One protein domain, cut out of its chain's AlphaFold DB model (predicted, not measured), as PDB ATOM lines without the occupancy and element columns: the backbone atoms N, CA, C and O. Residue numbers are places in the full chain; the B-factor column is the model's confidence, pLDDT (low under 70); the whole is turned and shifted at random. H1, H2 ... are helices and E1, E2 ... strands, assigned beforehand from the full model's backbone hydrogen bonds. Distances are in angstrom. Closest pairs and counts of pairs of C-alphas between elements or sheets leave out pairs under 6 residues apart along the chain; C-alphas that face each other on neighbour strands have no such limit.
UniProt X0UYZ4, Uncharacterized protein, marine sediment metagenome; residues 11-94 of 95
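This is residues 11 to 94 of the 95 residues of an uncharacterized protein of marine sediment metagenome (UniProt X0UYZ4). A strongly twisted sheet of four strands, E1 to E4, has one helix, H1, laid crosswise over one of its faces. After the last strand, E4, the backbone winds through a long stretch with no named element, residues 74 to 88, to the short helix H2, which only grazes the sheet. The printed part has 84 residues, with two named helices and four named strands in the order H1, E1, E2, E3, E4, H2; the sheet has the order E1, E2, E3, E4, all antiparallel. The class is mixed, helices and strands, with 41 residues, under half, in named elements. The whole is compact and rounded, with a radius of gyration of the C-alphas of 11.8 A and spans of 32 by 29 by 24 A.

H1, residues 19 to 29, begins at C-alpha 19 (-49.964, 48.381, -31.838) and is 15.5 A long. E1, residues 32 to 35, measures 10.0 A. E2, residues 41 to 48, begins at C-alpha 41 (-44.084, 46.734, -12.154) and measures 22.8 A. E3, residues 58 to 64, measures 20.0 A, and E4, residues 67 to 73, 18.3 A. H2, residues 89 to 92, measures 5.1 A and ends at C-alpha 92 (-49.824, 44.286, -24.079).

The four strands form a meander, each the antiparallel neighbour of the one before, with E1 and E4 as edge strands. The hairpin E1 and E2 has an angle of 139 degrees between directions, with N 34 and O 42 within hydrogen-bond range at 2.9 A. The hairpin E2 and E3 stands at 154 degrees, with N 43 and O 63 within range at 2.8 A. The hairpin E3 and E4 stands at 153 degrees, with N 69 and O 62 within range at 2.8 A. From edge to edge the strands' lines turn by 80 degrees. H1 is on the sheet at a height of 7.7 A, over E2 and, only just, over E3, on which 3 of its 11 C-alphas fall. It runs across the strands, at 81 degrees to E2 on the local plane. The closest C-alphas of H1 and E2 are those of Leu 26 and Ala 46, 5.3 A apart; those of H1 and E3 are Arg 23 and Ile 60, 6.4 A. These two layers are H1 and the sheet. H2 only grazes the sheet with residues 90 to 92; its closest C-alphas to E3 are those of Tyr 91 and Ile 62, 7.9 A. H1 and H2 are apart. In H1 every O i to N i+4 pair is within hydrogen-bond range; H2 is too short for such a pair, and its 1 pair of O i to N i+3 is not within range.

The C-alphas farthest apart are those of Ala 38 and Gly 56, at 32.7 A. The printed part has no cut. The link from E4 to H2, 15 residues, is long. The mean pLDDT of the printed part is 96.6, and no printed residue is under 70.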
ATOM      1  N   GLY A  11     -51.298  31.821 -29.668       95.62
ATOM      2  CA  GLY A  11     -52.559  32.260 -29.091       95.62
ATOM      3  C   GLY A  11     -53.009  33.644 -29.557       95.62
ATOM      4  O   GLY A  11     -52.395  34.289 -30.408       95.62
ATOM      5  N   THR A  12     -54.113  34.095 -28.970       96.44
ATOM      6  CA  THR A  12     -54.730  35.383 -29.281       96.44
ATOM      7  C   THR A  12     -55.028  36.134 -27.992       96.44
ATOM      8  O   THR A  12     -55.457  35.547 -26.998       96.44
ATOM      9  N   VAL A  13     -54.792  37.438 -28.021       96.38
ATOM     10  CA  VAL A  13     -55.002  38.379 -26.928       96.38
ATOM     11  C   VAL A  13     -55.805  39.544 -27.479       96.38
ATOM     12  O   VAL A  13     -55.443  40.127 -28.497       96.38
ATOM     13  N   ASN A  14     -56.889  39.898 -26.796       94.94
ATOM     14  CA  ASN A  14     -57.665  41.075 -27.151       94.94
ATOM     15  C   ASN A  14     -57.099  42.293 -26.406       94.94
ATOM     16  O   ASN A  14     -57.379  42.482 -25.221       94.94
ATOM     17  N   ASN A  15     -56.244  43.061 -27.080       96.00
ATOM     18  CA  ASN A  15     -55.716  44.319 -26.554       96.00
ATOM     19  C   ASN A  15     -56.711  45.448 -26.851       96.00
ATOM     20  O   ASN A  15     -57.298  45.486 -27.929       96.00
ATOM     21  N   SER A  16     -56.875  46.383 -25.916       94.31
ATOM     22  CA  SER A  16     -57.794  47.518 -26.090       94.31
ATOM     23  C   SER A  16     -57.357  48.467 -27.207       94.31
ATOM     24  O   SER A  16     -58.195  49.100 -27.843       94.31
ATOM     25  N   ASN A  17     -56.046  48.559 -27.439       96.06
ATOM     26  CA  ASN A  17     -55.436  49.417 -28.446       96.06
ATOM     27  C   ASN A  17     -54.816  48.586 -29.577       96.06
ATOM     28  O   ASN A  17     -54.431  47.428 -29.387       96.06
ATOM     29  N   SER A  18     -54.674  49.191 -30.758       98.12
ATOM     30  CA  SER A  18     -53.774  48.674 -31.793       98.12
ATOM     31  C   SER A  18     -52.315  48.888 -31.382       98.12
ATOM     32  O   SER A  18     -52.013  49.729 -30.526       98.12
ATOM     33  N   PHE A  19     -51.397  48.173 -32.033       98.38
ATOM     34  CA  PHE A  19     -49.964  48.381 -31.838       98.38
ATOM     35  C   PHE A  19     -49.566  49.839 -32.094       98.38
ATOM     36  O   PHE A  19     -48.878  50.446 -31.273       98.38
ATOM     37  N   GLN A  20     -50.032  50.417 -33.205       98.25
ATOM     38  CA  GLN A  20     -49.697  51.785 -33.598       98.25
ATOM     39  C   GLN A  20     -50.178  52.792 -32.549       98.25
ATOM     40  O   GLN A  20     -49.419  53.681 -32.170       98.25
ATOM     41  N   THR A  21     -51.399  52.633 -32.026       98.31
ATOM     42  CA  THR A  21     -51.935  53.514 -30.979       98.31
ATOM     43  C   THR A  21     -51.132  53.399 -29.686       98.31
ATOM     44  O   THR A  21     -50.694  54.417 -29.145       98.31
ATOM     45  N   ALA A  22     -50.882  52.175 -29.210       98.19
ATOM     46  CA  ALA A  22     -50.100  51.943 -27.997       98.19
ATOM     47  C   ALA A  22     -48.682  52.521 -28.119       98.19
ATOM     48  O   ALA A  22     -48.196  53.215 -27.224       98.19
ATOM     49  N   ARG A  23     -48.023  52.301 -29.262       98.44
ATOM     50  CA  ARG A  23     -46.682  52.826 -29.507       98.44
ATOM     51  C   ARG A  23     -46.675  54.349 -29.620       98.44
ATOM     52  O   ARG A  23     -45.802  54.981 -29.031       98.44
ATOM     53  N   GLN A  24     -47.632  54.946 -30.329       98.31
ATOM     54  CA  GLN A  24     -47.718  56.400 -30.465       98.31
ATOM     55  C   GLN A  24     -47.889  57.079 -29.102       98.31
ATOM     56  O   GLN A  24     -47.246  58.095 -28.843       98.31
ATOM     57  N   ASN A  25     -48.671  56.487 -28.195       98.00
ATOM     58  CA  ASN A  25     -48.788  56.978 -26.822       98.00
ATOM     59  C   ASN A  25     -47.432  57.005 -26.098       98.00
ATOM     60  O   ASN A  25     -47.151  57.959 -25.373       98.00
ATOM     61  N   LEU A  26     -46.574  56.006 -26.317       98.31
ATOM     62  CA  LEU A  26     -45.219  55.962 -25.753       98.31
ATOM     63  C   LEU A  26     -44.251  56.930 -26.447       98.31
ATOM     64  O   LEU A  26     -43.334  57.433 -25.808       98.31
ATOM     65  N   VAL A  27     -44.437  57.224 -27.736       98.00
ATOM     66  CA  VAL A  27     -43.658  58.270 -28.427       98.00
ATOM     67  C   VAL A  27     -43.977  59.642 -27.840       98.00
ATOM     68  O   VAL A  27     -43.066  60.410 -27.546       98.00
ATOM     69  N   VAL A  28     -45.265  59.944 -27.651       98.06
ATOM     70  CA  VAL A  28     -45.727  61.254 -27.168       98.06
ATOM     71  C   VAL A  28     -45.372  61.471 -25.699       98.06
ATOM     72  O   VAL A  28     -44.915  62.549 -25.333       98.06
ATOM     73  N   ASN A  29     -45.575  60.457 -24.858       97.50
ATOM     74  CA  ASN A  29     -45.405  60.587 -23.410       97.50
ATOM     75  C   ASN A  29     -44.030  60.118 -22.910       97.50
ATOM     76  O   ASN A  29     -43.713  60.290 -21.735       97.50
ATOM     77  N   GLY A  30     -43.217  59.516 -23.779       97.00
ATOM     78  CA  GLY A  30     -41.936  58.924 -23.416       97.00
ATOM     79  C   GLY A  30     -42.072  57.619 -22.625       97.00
ATOM     80  O   GLY A  30     -43.054  56.881 -22.737       97.00
ATOM     81  N   LEU A  31     -41.043  57.320 -21.829       97.38
ATOM     82  CA  LEU A  31     -40.993  56.129 -20.983       97.38
ATOM     83  C   LEU A  31     -42.109  56.160 -19.932       97.38
ATOM     84  O   LEU A  31     -42.218  57.106 -19.153       97.38
ATOM     85  N   GLN A  32     -42.892  55.087 -19.866       98.31
ATOM     86  CA  GLN A  32     -43.980  54.935 -18.903       98.31
ATOM     87  C   GLN A  32     -43.653  53.883 -17.844       98.31
ATOM     88  O   GLN A  32     -43.078  52.838 -18.151       98.31
ATOM     89  N   TYR A  33     -44.063  54.151 -16.602       98.06
ATOM     90  CA  TYR A  33     -44.004  53.221 -15.474       98.06
ATOM     91  C   TYR A  33     -45.390  52.619 -15.263       98.06
ATOM     92  O   TYR A  33     -46.341  53.331 -14.949       98.06
ATOM     93  N   LEU A  34     -45.508  51.310 -15.460       97.69
ATOM     94  CA  LEU A  34     -46.774  50.587 -15.500       97.69
ATOM     95  C   LEU A  34     -46.721  49.362 -14.584       97.69
ATOM     96  O   LEU A  34     -45.655  48.939 -14.131       97.69
ATOM     97  N   SER A  35     -47.882  48.755 -14.349       98.06
ATOM     98  CA  SER A  35     -48.010  47.513 -13.589       98.06
ATOM     99  C   SER A  35     -48.865  46.514 -14.351       98.06
ATOM    100  O   SER A  35     -49.928  46.848 -14.866       98.06
ATOM    101  N   THR A  36     -48.399  45.267 -14.420       96.69
ATOM    102  CA  THR A  36     -49.203  44.148 -14.939       96.69
ATOM    103  C   THR A  36     -50.462  43.955 -14.088       96.69
ATOM    104  O   THR A  36     -50.504  44.380 -12.932       96.69
ATOM    105  N   LYS A  37     -51.461  43.218 -14.593       94.38
ATOM    106  CA  LYS A  37     -52.675  42.880 -13.814       94.38
ATOM    107  C   LYS A  37     -52.370  42.162 -12.492       94.38
ATOM    108  O   LYS A  37     -53.129  42.283 -11.541       94.38
ATOM    109  N   ALA A  38     -51.250  41.442 -12.423       94.25
ATOM    110  CA  ALA A  38     -50.772  40.770 -11.214       94.25
ATOM    111  C   ALA A  38     -49.962  41.689 -10.271       94.25
ATOM    112  O   ALA A  38     -49.335  41.203  -9.335       94.25
ATOM    113  N   GLY A  39     -49.902  42.999 -10.535       96.44
ATOM    114  CA  GLY A  39     -49.202  43.981  -9.702       96.44
ATOM    115  C   GLY A  39     -47.683  44.030  -9.894       96.44
ATOM    116  O   GLY A  39     -47.000  44.753  -9.175       96.44
ATOM    117  N   THR A  40     -47.121  43.289 -10.854       96.44
ATOM    118  CA  THR A  40     -45.676  43.362 -11.136       96.44
ATOM    119  C   THR A  40     -45.353  44.631 -11.933       96.44
ATOM    120  O   THR A  40     -45.913  44.775 -13.027       96.44
ATOM    121  N   PRO A  41     -44.449  45.507 -11.454       97.94
ATOM    122  CA  PRO A  41     -44.084  46.734 -12.154       97.94
ATOM    123  C   PRO A  41     -43.215  46.453 -13.386       97.94
ATOM    124  O   PRO A  41     -42.418  45.507 -13.413       97.94
ATOM    125  N   PHE A  42     -43.349  47.295 -14.403       98.44
ATOM    126  CA  PHE A  42     -42.520  47.303 -15.604       98.44
ATOM    127  C   PHE A  42     -42.454  48.712 -16.199       98.44
ATOM    128  O   PHE A  42     -43.257  49.578 -15.857       98.44
ATOM    129  N   THR A  43     -41.500  48.943 -17.094       98.56
ATOM    130  CA  THR A  43     -41.484  50.141 -17.931       98.56
ATOM    131  C   THR A  43     -41.648  49.777 -19.392       98.56
ATOM    132  O   THR A  43     -41.212  48.707 -19.830       98.56
ATOM    133  N   ALA A  44     -42.304  50.669 -20.127       98.56
ATOM    134  CA  ALA A  44     -42.496  50.573 -21.564       98.56
ATOM    135  C   ALA A  44     -42.013  51.861 -22.231       98.56
ATOM    136  O   ALA A  44     -42.249  52.954 -21.720       98.56
ATOM    137  N   GLU A  45     -41.343  51.733 -23.369       98.25
ATOM    138  CA  GLU A  45     -40.933  52.869 -24.193       98.25
ATOM    139  C   GLU A  45     -40.995  52.509 -25.680       98.25
ATOM    140  O   GLU A  45     -40.808  51.349 -26.065       98.25
ATOM    141  N   ALA A  46     -41.269  53.507 -26.520       98.50
ATOM    142  CA  ALA A  46     -41.189  53.347 -27.963       98.50
ATOM    143  C   ALA A  46     -39.726  53.146 -28.383       98.50
ATOM    144  O   ALA A  46     -38.828  53.858 -27.936       98.50
ATOM    145  N   HIS A  47     -39.486  52.172 -29.257       98.19
ATOM    146  CA  HIS A  47     -38.152  51.797 -29.706       98.19
ATOM    147  C   HIS A  47     -38.102  51.611 -31.228       98.19
ATOM    148  O   HIS A  47     -39.134  51.436 -31.885       98.19
ATOM    149  N   ILE A  48     -36.893  51.693 -31.786       97.25
ATOM    150  CA  ILE A  48     -36.569  51.317 -33.164       97.25
ATOM    151  C   ILE A  48     -35.363  50.389 -33.084       97.25
ATOM    152  O   ILE A  48     -34.308  50.782 -32.577       97.25
ATOM    153  N   ASP A  49     -35.509  49.165 -33.577       93.69
ATOM    154  CA  ASP A  49     -34.461  48.161 -33.431       93.69
ATOM    155  C   ASP A  49     -33.269  48.428 -34.357       93.69
ATOM    156  O   ASP A  49     -33.391  48.518 -35.576       93.69
ATOM    157  N   GLY A  50     -32.066  48.518 -33.789       91.69
ATOM    158  CA  GLY A  50     -30.848  48.823 -34.554       91.69
ATOM    159  C   GLY A  50     -30.208  47.626 -35.271       91.69
ATOM    160  O   GLY A  50     -29.299  47.806 -36.087       91.69
ATOM    161  N   LYS A  51     -30.633  46.392 -34.965       86.38
ATOM    162  CA  LYS A  51     -29.987  45.148 -35.428       86.38
ATOM    163  C   LYS A  51     -30.954  43.959 -35.472       86.38
ATOM    164  O   LYS A  51     -32.025  44.003 -34.883       86.38
ATOM    165  N   GLY A  52     -30.521  42.865 -36.103       88.75
ATOM    166  CA  GLY A  52     -31.286  41.616 -36.194       88.75
ATOM    167  C   GLY A  52     -32.325  41.616 -37.317       88.75
ATOM    168  O   GLY A  52     -32.330  42.508 -38.163       88.75
ATOM    169  N   GLN A  53     -33.198  40.603 -37.329       89.12
ATOM    170  CA  GLN A  53     -34.228  40.430 -38.368       89.12
ATOM    171  C   GLN A  53     -35.249  41.577 -38.411       89.12
ATOM    172  O   GLN A  53     -35.806  41.852 -39.465       89.12
ATOM    173  N   HIS A  54     -35.437  42.279 -37.292       92.56
ATOM    174  CA  HIS A  54     -36.331  43.429 -37.177       92.56
ATOM    175  C   HIS A  54     -35.593  44.777 -37.252       92.56
ATOM    176  O   HIS A  54     -36.097  45.793 -36.781       92.56
ATOM    177  N   LYS A  55     -34.381  44.824 -37.825       95.19
ATOM    178  CA  LYS A  55     -33.620  46.076 -37.953       95.19
ATOM    179  C   LYS A  55     -34.438  47.152 -38.682       95.19
ATOM    180  O   LYS A  55     -34.950  46.916 -39.772       95.19
ATOM    181  N   GLY A  56     -34.492  48.345 -38.097       95.81
ATOM    182  CA  GLY A  56     -35.230  49.504 -38.595       95.81
ATOM    183  C   GLY A  56     -36.729  49.458 -38.309       95.81
ATOM    184  O   GLY A  56     -37.417  50.426 -38.616       95.81
ATOM    185  N   GLN A  57     -37.240  48.371 -37.727       97.12
ATOM    186  CA  GLN A  57     -38.653  48.259 -37.397       97.12
ATOM    187  C   GLN A  57     -38.961  48.898 -36.049       97.12
ATOM    188  O   GLN A  57     -38.149  48.911 -35.120       97.12
ATOM    189  N   GLU A  58     -40.178  49.416 -35.963       97.94
ATOM    190  CA  GLU A  58     -40.748  49.939 -34.739       97.94
ATOM    191  C   GLU A  58     -41.090  48.810 -33.765       97.94
ATOM    192  O   GLU A  58     -41.696  47.800 -34.131       97.94
ATOM    193  N   SER A  59     -40.737  49.009 -32.501       98.31
ATOM    194  CA  SER A  59     -41.100  48.106 -31.414       98.31
ATOM    195  C   SER A  59     -41.469  48.875 -30.148       98.31
ATOM    196  O   SER A  59     -41.244  50.084 -30.031       98.31
ATOM    197  N   ILE A  60     -42.077  48.166 -29.201       98.62
ATOM    198  CA  ILE A  60     -42.227  48.598 -27.812       98.62
ATOM    199  C   ILE A  60     -41.234  47.791 -26.975       98.62
ATOM    200  O   ILE A  60     -41.256  46.555 -26.988       98.62
ATOM    201  N   LEU A  61     -40.360  48.488 -26.254       98.38
ATOM    202  CA  LEU A  61     -39.363  47.889 -25.374       98.38
ATOM    203  C   LEU A  61     -39.915  47.791 -23.955       98.38
ATOM    204  O   LEU A  61     -40.253  48.801 -23.343       98.38
ATOM    205  N   ILE A  62     -39.957  46.571 -23.420       98.50
ATOM    206  CA  ILE A  62     -40.380  46.289 -22.047       98.50
ATOM    207  C   ILE A  62     -39.166  46.012 -21.167       98.50
ATOM    208  O   ILE A  62     -38.367  45.109 -21.452       98.50
ATOM    209  N   LYS A  63     -39.068  46.720 -20.042       98.38
ATOM    210  CA  LYS A  63     -38.065  46.474 -18.997       98.38
ATOM    211  C   LYS A  63     -38.732  46.185 -17.655       98.38
ATOM    212  O   LYS A  63     -39.794  46.703 -17.335       98.38
ATOM    213  N   GLN A  64     -38.093  45.347 -16.847       96.50
ATOM    214  CA  GLN A  64     -38.440  45.149 -15.438       96.50
ATOM    215  C   GLN A  64     -37.181  45.370 -14.607       96.50
ATOM    216  O   GLN A  64     -36.221  44.595 -14.702       96.50
ATOM    217  N   GLY A  65     -37.166  46.459 -13.835       93.25
ATOM    218  CA  GLY A  65     -35.921  47.009 -13.300       93.25
ATOM    219  C   GLY A  65     -34.936  47.299 -14.439       93.25
ATOM    220  O   GLY A  65     -35.320  47.823 -15.481       93.25
ATOM    221  N   ASN A  66     -33.683  46.868 -14.287       92.44
ATOM    222  CA  ASN A  66     -32.625  47.106 -15.281       92.44
ATOM    223  C   ASN A  66     -32.548  46.039 -16.389       92.44
ATOM    224  O   ASN A  66     -31.601  46.029 -17.174       92.44
ATOM    225  N   LYS A  67     -33.501  45.100 -16.445       96.38
ATOM    226  CA  LYS A  67     -33.475  43.987 -17.404       96.38
ATOM    227  C   LYS A  67     -34.503  44.194 -18.502       96.38
ATOM    228  O   LYS A  67     -35.692  44.333 -18.222       96.38
ATOM    229  N   ILE A  68     -34.044  44.115 -19.748       97.00
ATOM    230  CA  ILE A  68     -34.918  43.995 -20.916       97.00
ATOM    231  C   ILE A  68     -35.644  42.653 -20.832       97.00
ATOM    232  O   ILE A  68     -35.020  41.606 -20.636       97.00
ATOM    233  N   ARG A  69     -36.970  42.694 -20.940       96.62
ATOM    234  CA  ARG A  69     -37.828  41.506 -20.906       96.62
ATOM    235  C   ARG A  69     -38.328  41.122 -22.281       96.62
ATOM    236  O   ARG A  69     -38.295  39.940 -22.612       96.62
ATOM    237  N   ALA A  70     -38.765  42.095 -23.070       97.00
ATOM    238  CA  ALA A  70     -39.309  41.841 -24.391       97.00
ATOM    239  C   ALA A  70     -39.145  43.053 -25.304       97.00
ATOM    240  O   ALA A  70     -39.188  44.195 -24.852       97.00
ATOM    241  N   TYR A  71     -39.026  42.754 -26.591       97.56
ATOM    242  CA  TYR A  71     -39.387  43.654 -27.675       97.56
ATOM    243  C   TYR A  71     -40.717  43.155 -28.233       97.56
ATOM    244  O   TYR A  71     -40.896  41.941 -28.412       97.56
ATOM    245  N   ILE A  72     -41.655  44.072 -28.440       98.19
ATOM    246  CA  ILE A  72     -42.980  43.782 -28.981       98.19
ATOM    247  C   ILE A  72     -43.084  44.510 -30.314       98.19
ATOM    248  O   ILE A  72     -43.037  45.736 -30.348       98.19
ATOM    249  N   TYR A  73     -43.193  43.744 -31.392       98.06
ATOM    250  CA  TYR A  73     -43.395  44.246 -32.749       98.06
ATOM    251  C   TYR A  73     -44.880  44.245 -33.098       98.06
ATOM    252  O   TYR A  73     -45.658  43.533 -32.461       98.06
ATOM    253  N   ASP A  74     -45.244  44.944 -34.170       98.06
ATOM    254  CA  ASP A  74     -46.603  44.904 -34.724       98.06
ATOM    255  C   ASP A  74     -47.058  43.461 -35.007       98.06
ATOM    256  O   ASP A  74     -48.107  43.030 -34.547       98.06
ATOM    257  N   CYS A  75     -46.193  42.639 -35.618       97.06
ATOM    258  CA  CYS A  75     -46.485  41.220 -35.876       97.06
ATOM    259  C   CYS A  75     -46.662  40.352 -34.615       97.06
ATOM    260  O   CYS A  75     -47.160  39.235 -34.706       97.06
ATOM    261  N   CYS A  76     -46.246  40.838 -33.442       97.81
ATOM    262  CA  CYS A  76     -46.476  40.171 -32.161       97.81
ATOM    263  C   CYS A  76     -47.759  40.646 -31.476       97.81
ATOM    264  O   CYS A  76     -48.206  40.022 -30.512       97.81
ATOM    265  N   TRP A  77     -48.309  41.781 -31.901       98.38
ATOM    266  CA  TRP A  77     -49.460  42.380 -31.253       98.38
ATOM    267  C   TRP A  77     -50.689  41.489 -31.411       98.38
ATOM    268  O   TRP A  77     -50.931  40.907 -32.461       98.38
ATOM    269  N   GLY A  78     -51.461  41.356 -30.335       97.88
ATOM    270  CA  GLY A  78     -52.604  40.446 -30.301       97.88
ATOM    271  C   GLY A  78     -52.243  38.970 -30.104       97.88
ATOM    272  O   GLY A  78     -53.143  38.138 -30.125       97.88
ATOM    273  N   HIS A  79     -50.974  38.630 -29.851       98.12
ATOM    274  CA  HIS A  79     -50.542  37.274 -29.501       98.12
ATOM    275  C   HIS A  79     -50.099  37.160 -28.042       98.12
ATOM    276  O   HIS A  79     -49.732  38.138 -27.388       98.12
ATOM    277  N   VAL A  80     -50.104  35.932 -27.523       97.44
ATOM    278  CA  VAL A  80     -49.615  35.625 -26.174       97.44
ATOM    279  C   VAL A  80     -48.095  35.727 -26.108       97.44
ATOM    280  O   VAL A  80     -47.542  36.156 -25.091       97.44
ATOM    281  N   THR A  81     -47.406  35.350 -27.185       97.12
ATOM    282  CA  THR A  81     -45.943  35.374 -27.277       97.12
ATOM    283  C   THR A  81     -45.435  36.205 -28.451       97.12
ATOM    284  O   THR A  81     -46.062  36.282 -29.504       97.12
ATOM    285  N   ASN A  82     -44.249  36.797 -28.294       96.50
ATOM    286  CA  ASN A  82     -43.551  37.477 -29.390       96.50
ATOM    287  C   ASN A  82     -42.759  36.501 -30.284       96.50
ATOM    288  O   ASN A  82     -42.724  35.292 -30.031       96.50
ATOM    289  N   CYS A  83     -42.048  37.034 -31.286       95.25
ATOM    290  CA  CYS A  83     -41.181  36.262 -32.188       95.25
ATOM    291  C   CYS A  83     -40.178  35.356 -31.444       95.25
ATOM    292  O   CYS A  83     -39.848  34.264 -31.903       95.25
ATOM    293  N   ASN A  84     -39.725  35.787 -30.262       93.69
ATOM    294  CA  ASN A  84     -38.739  35.094 -29.433       93.69
ATOM    295  C   ASN A  84     -39.366  34.153 -28.390       93.69
ATOM    296  O   ASN A  84     -38.669  33.709 -27.478       93.69
ATOM    297  N   ARG A  85     -40.663  33.830 -28.515       95.19
ATOM    298  CA  ARG A  85     -41.408  32.937 -27.601       95.19
ATOM    299  C   ARG A  85     -41.542  33.478 -26.172       95.19
ATOM    300  O   ARG A  85     -41.875  32.732 -25.249       95.19
ATOM    301  N   THR A  86     -41.294  34.771 -25.977       95.38
ATOM    302  CA  THR A  86     -41.489  35.444 -24.691       95.38
ATOM    303  C   THR A  86     -42.959  35.783 -24.521       95.38
ATOM    304  O   THR A  86     -43.559  36.326 -25.440       95.38
ATOM    305  N   TYR A  87     -43.522  35.503 -23.344       95.62
ATOM    306  CA  TYR A  87     -44.871  35.935 -22.975       95.62
ATOM    307  C   TYR A  87     -44.954  37.458 -22.913       95.62
ATOM    308  O   TYR A  87     -44.206  38.088 -22.162       95.62
ATOM    309  N   ILE A  88     -45.860  38.028 -23.700       97.50
ATOM    310  CA  ILE A  88     -46.052  39.475 -23.819       97.50
ATOM    311  C   ILE A  88     -47.481  39.921 -23.504       97.50
ATOM    312  O   ILE A  88     -47.679  41.102 -23.234       97.50
ATOM    313  N   ASP A  89     -48.441  38.992 -23.431       97.19
ATOM    314  CA  ASP A  89     -49.843  39.250 -23.067       97.19
ATOM    315  C   ASP A  89     -49.986  40.019 -21.750       97.19
ATOM    316  O   ASP A  89     -50.816  40.920 -21.606       97.19
ATOM    317  N   VAL A  90     -49.122  39.700 -20.788       96.75
ATOM    318  CA  VAL A  90     -49.091  40.352 -19.474       96.75
ATOM    319  C   VAL A  90     -48.759  41.847 -19.544       96.75
ATOM    320  O   VAL A  90     -49.087  42.573 -18.606       96.75
ATOM    321  N   TYR A  91     -48.123  42.298 -20.629       97.81
ATOM    322  CA  TYR A  91     -47.761  43.693 -20.875       97.81
ATOM    323  C   TYR A  91     -48.713  44.347 -21.877       97.81
ATOM    324  O   TYR A  91     -49.216  45.432 -21.608       97.81
ATOM    325  N   THR A  92     -49.004  43.691 -23.007       97.94
ATOM    326  CA  THR A  92     -49.824  44.286 -24.079       97.94
ATOM    327  C   THR A  92     -51.263  44.535 -23.656       97.94
ATOM    328  O   THR A  92     -51.894  45.431 -24.187       97.94
ATOM    329  N   THR A  93     -51.781  43.788 -22.677       97.19
ATOM    330  CA  THR A  93     -53.133  44.027 -22.139       97.19
ATOM    331  C   THR A  93     -53.235  45.257 -21.230       97.19
ATOM    332  O   THR A  93     -54.335  45.577 -20.780       97.19
ATOM    333  N   ILE A  94     -52.109  45.905 -20.918       97.44
ATOM    334  CA  ILE A  94     -52.028  47.151 -20.141       97.44
ATOM    335  C   ILE A  94     -51.797  48.368 -21.050       97.44
ATOM    336  O   ILE A  94     -52.142  49.482 -20.661       97.44
TER     337      ILE A  94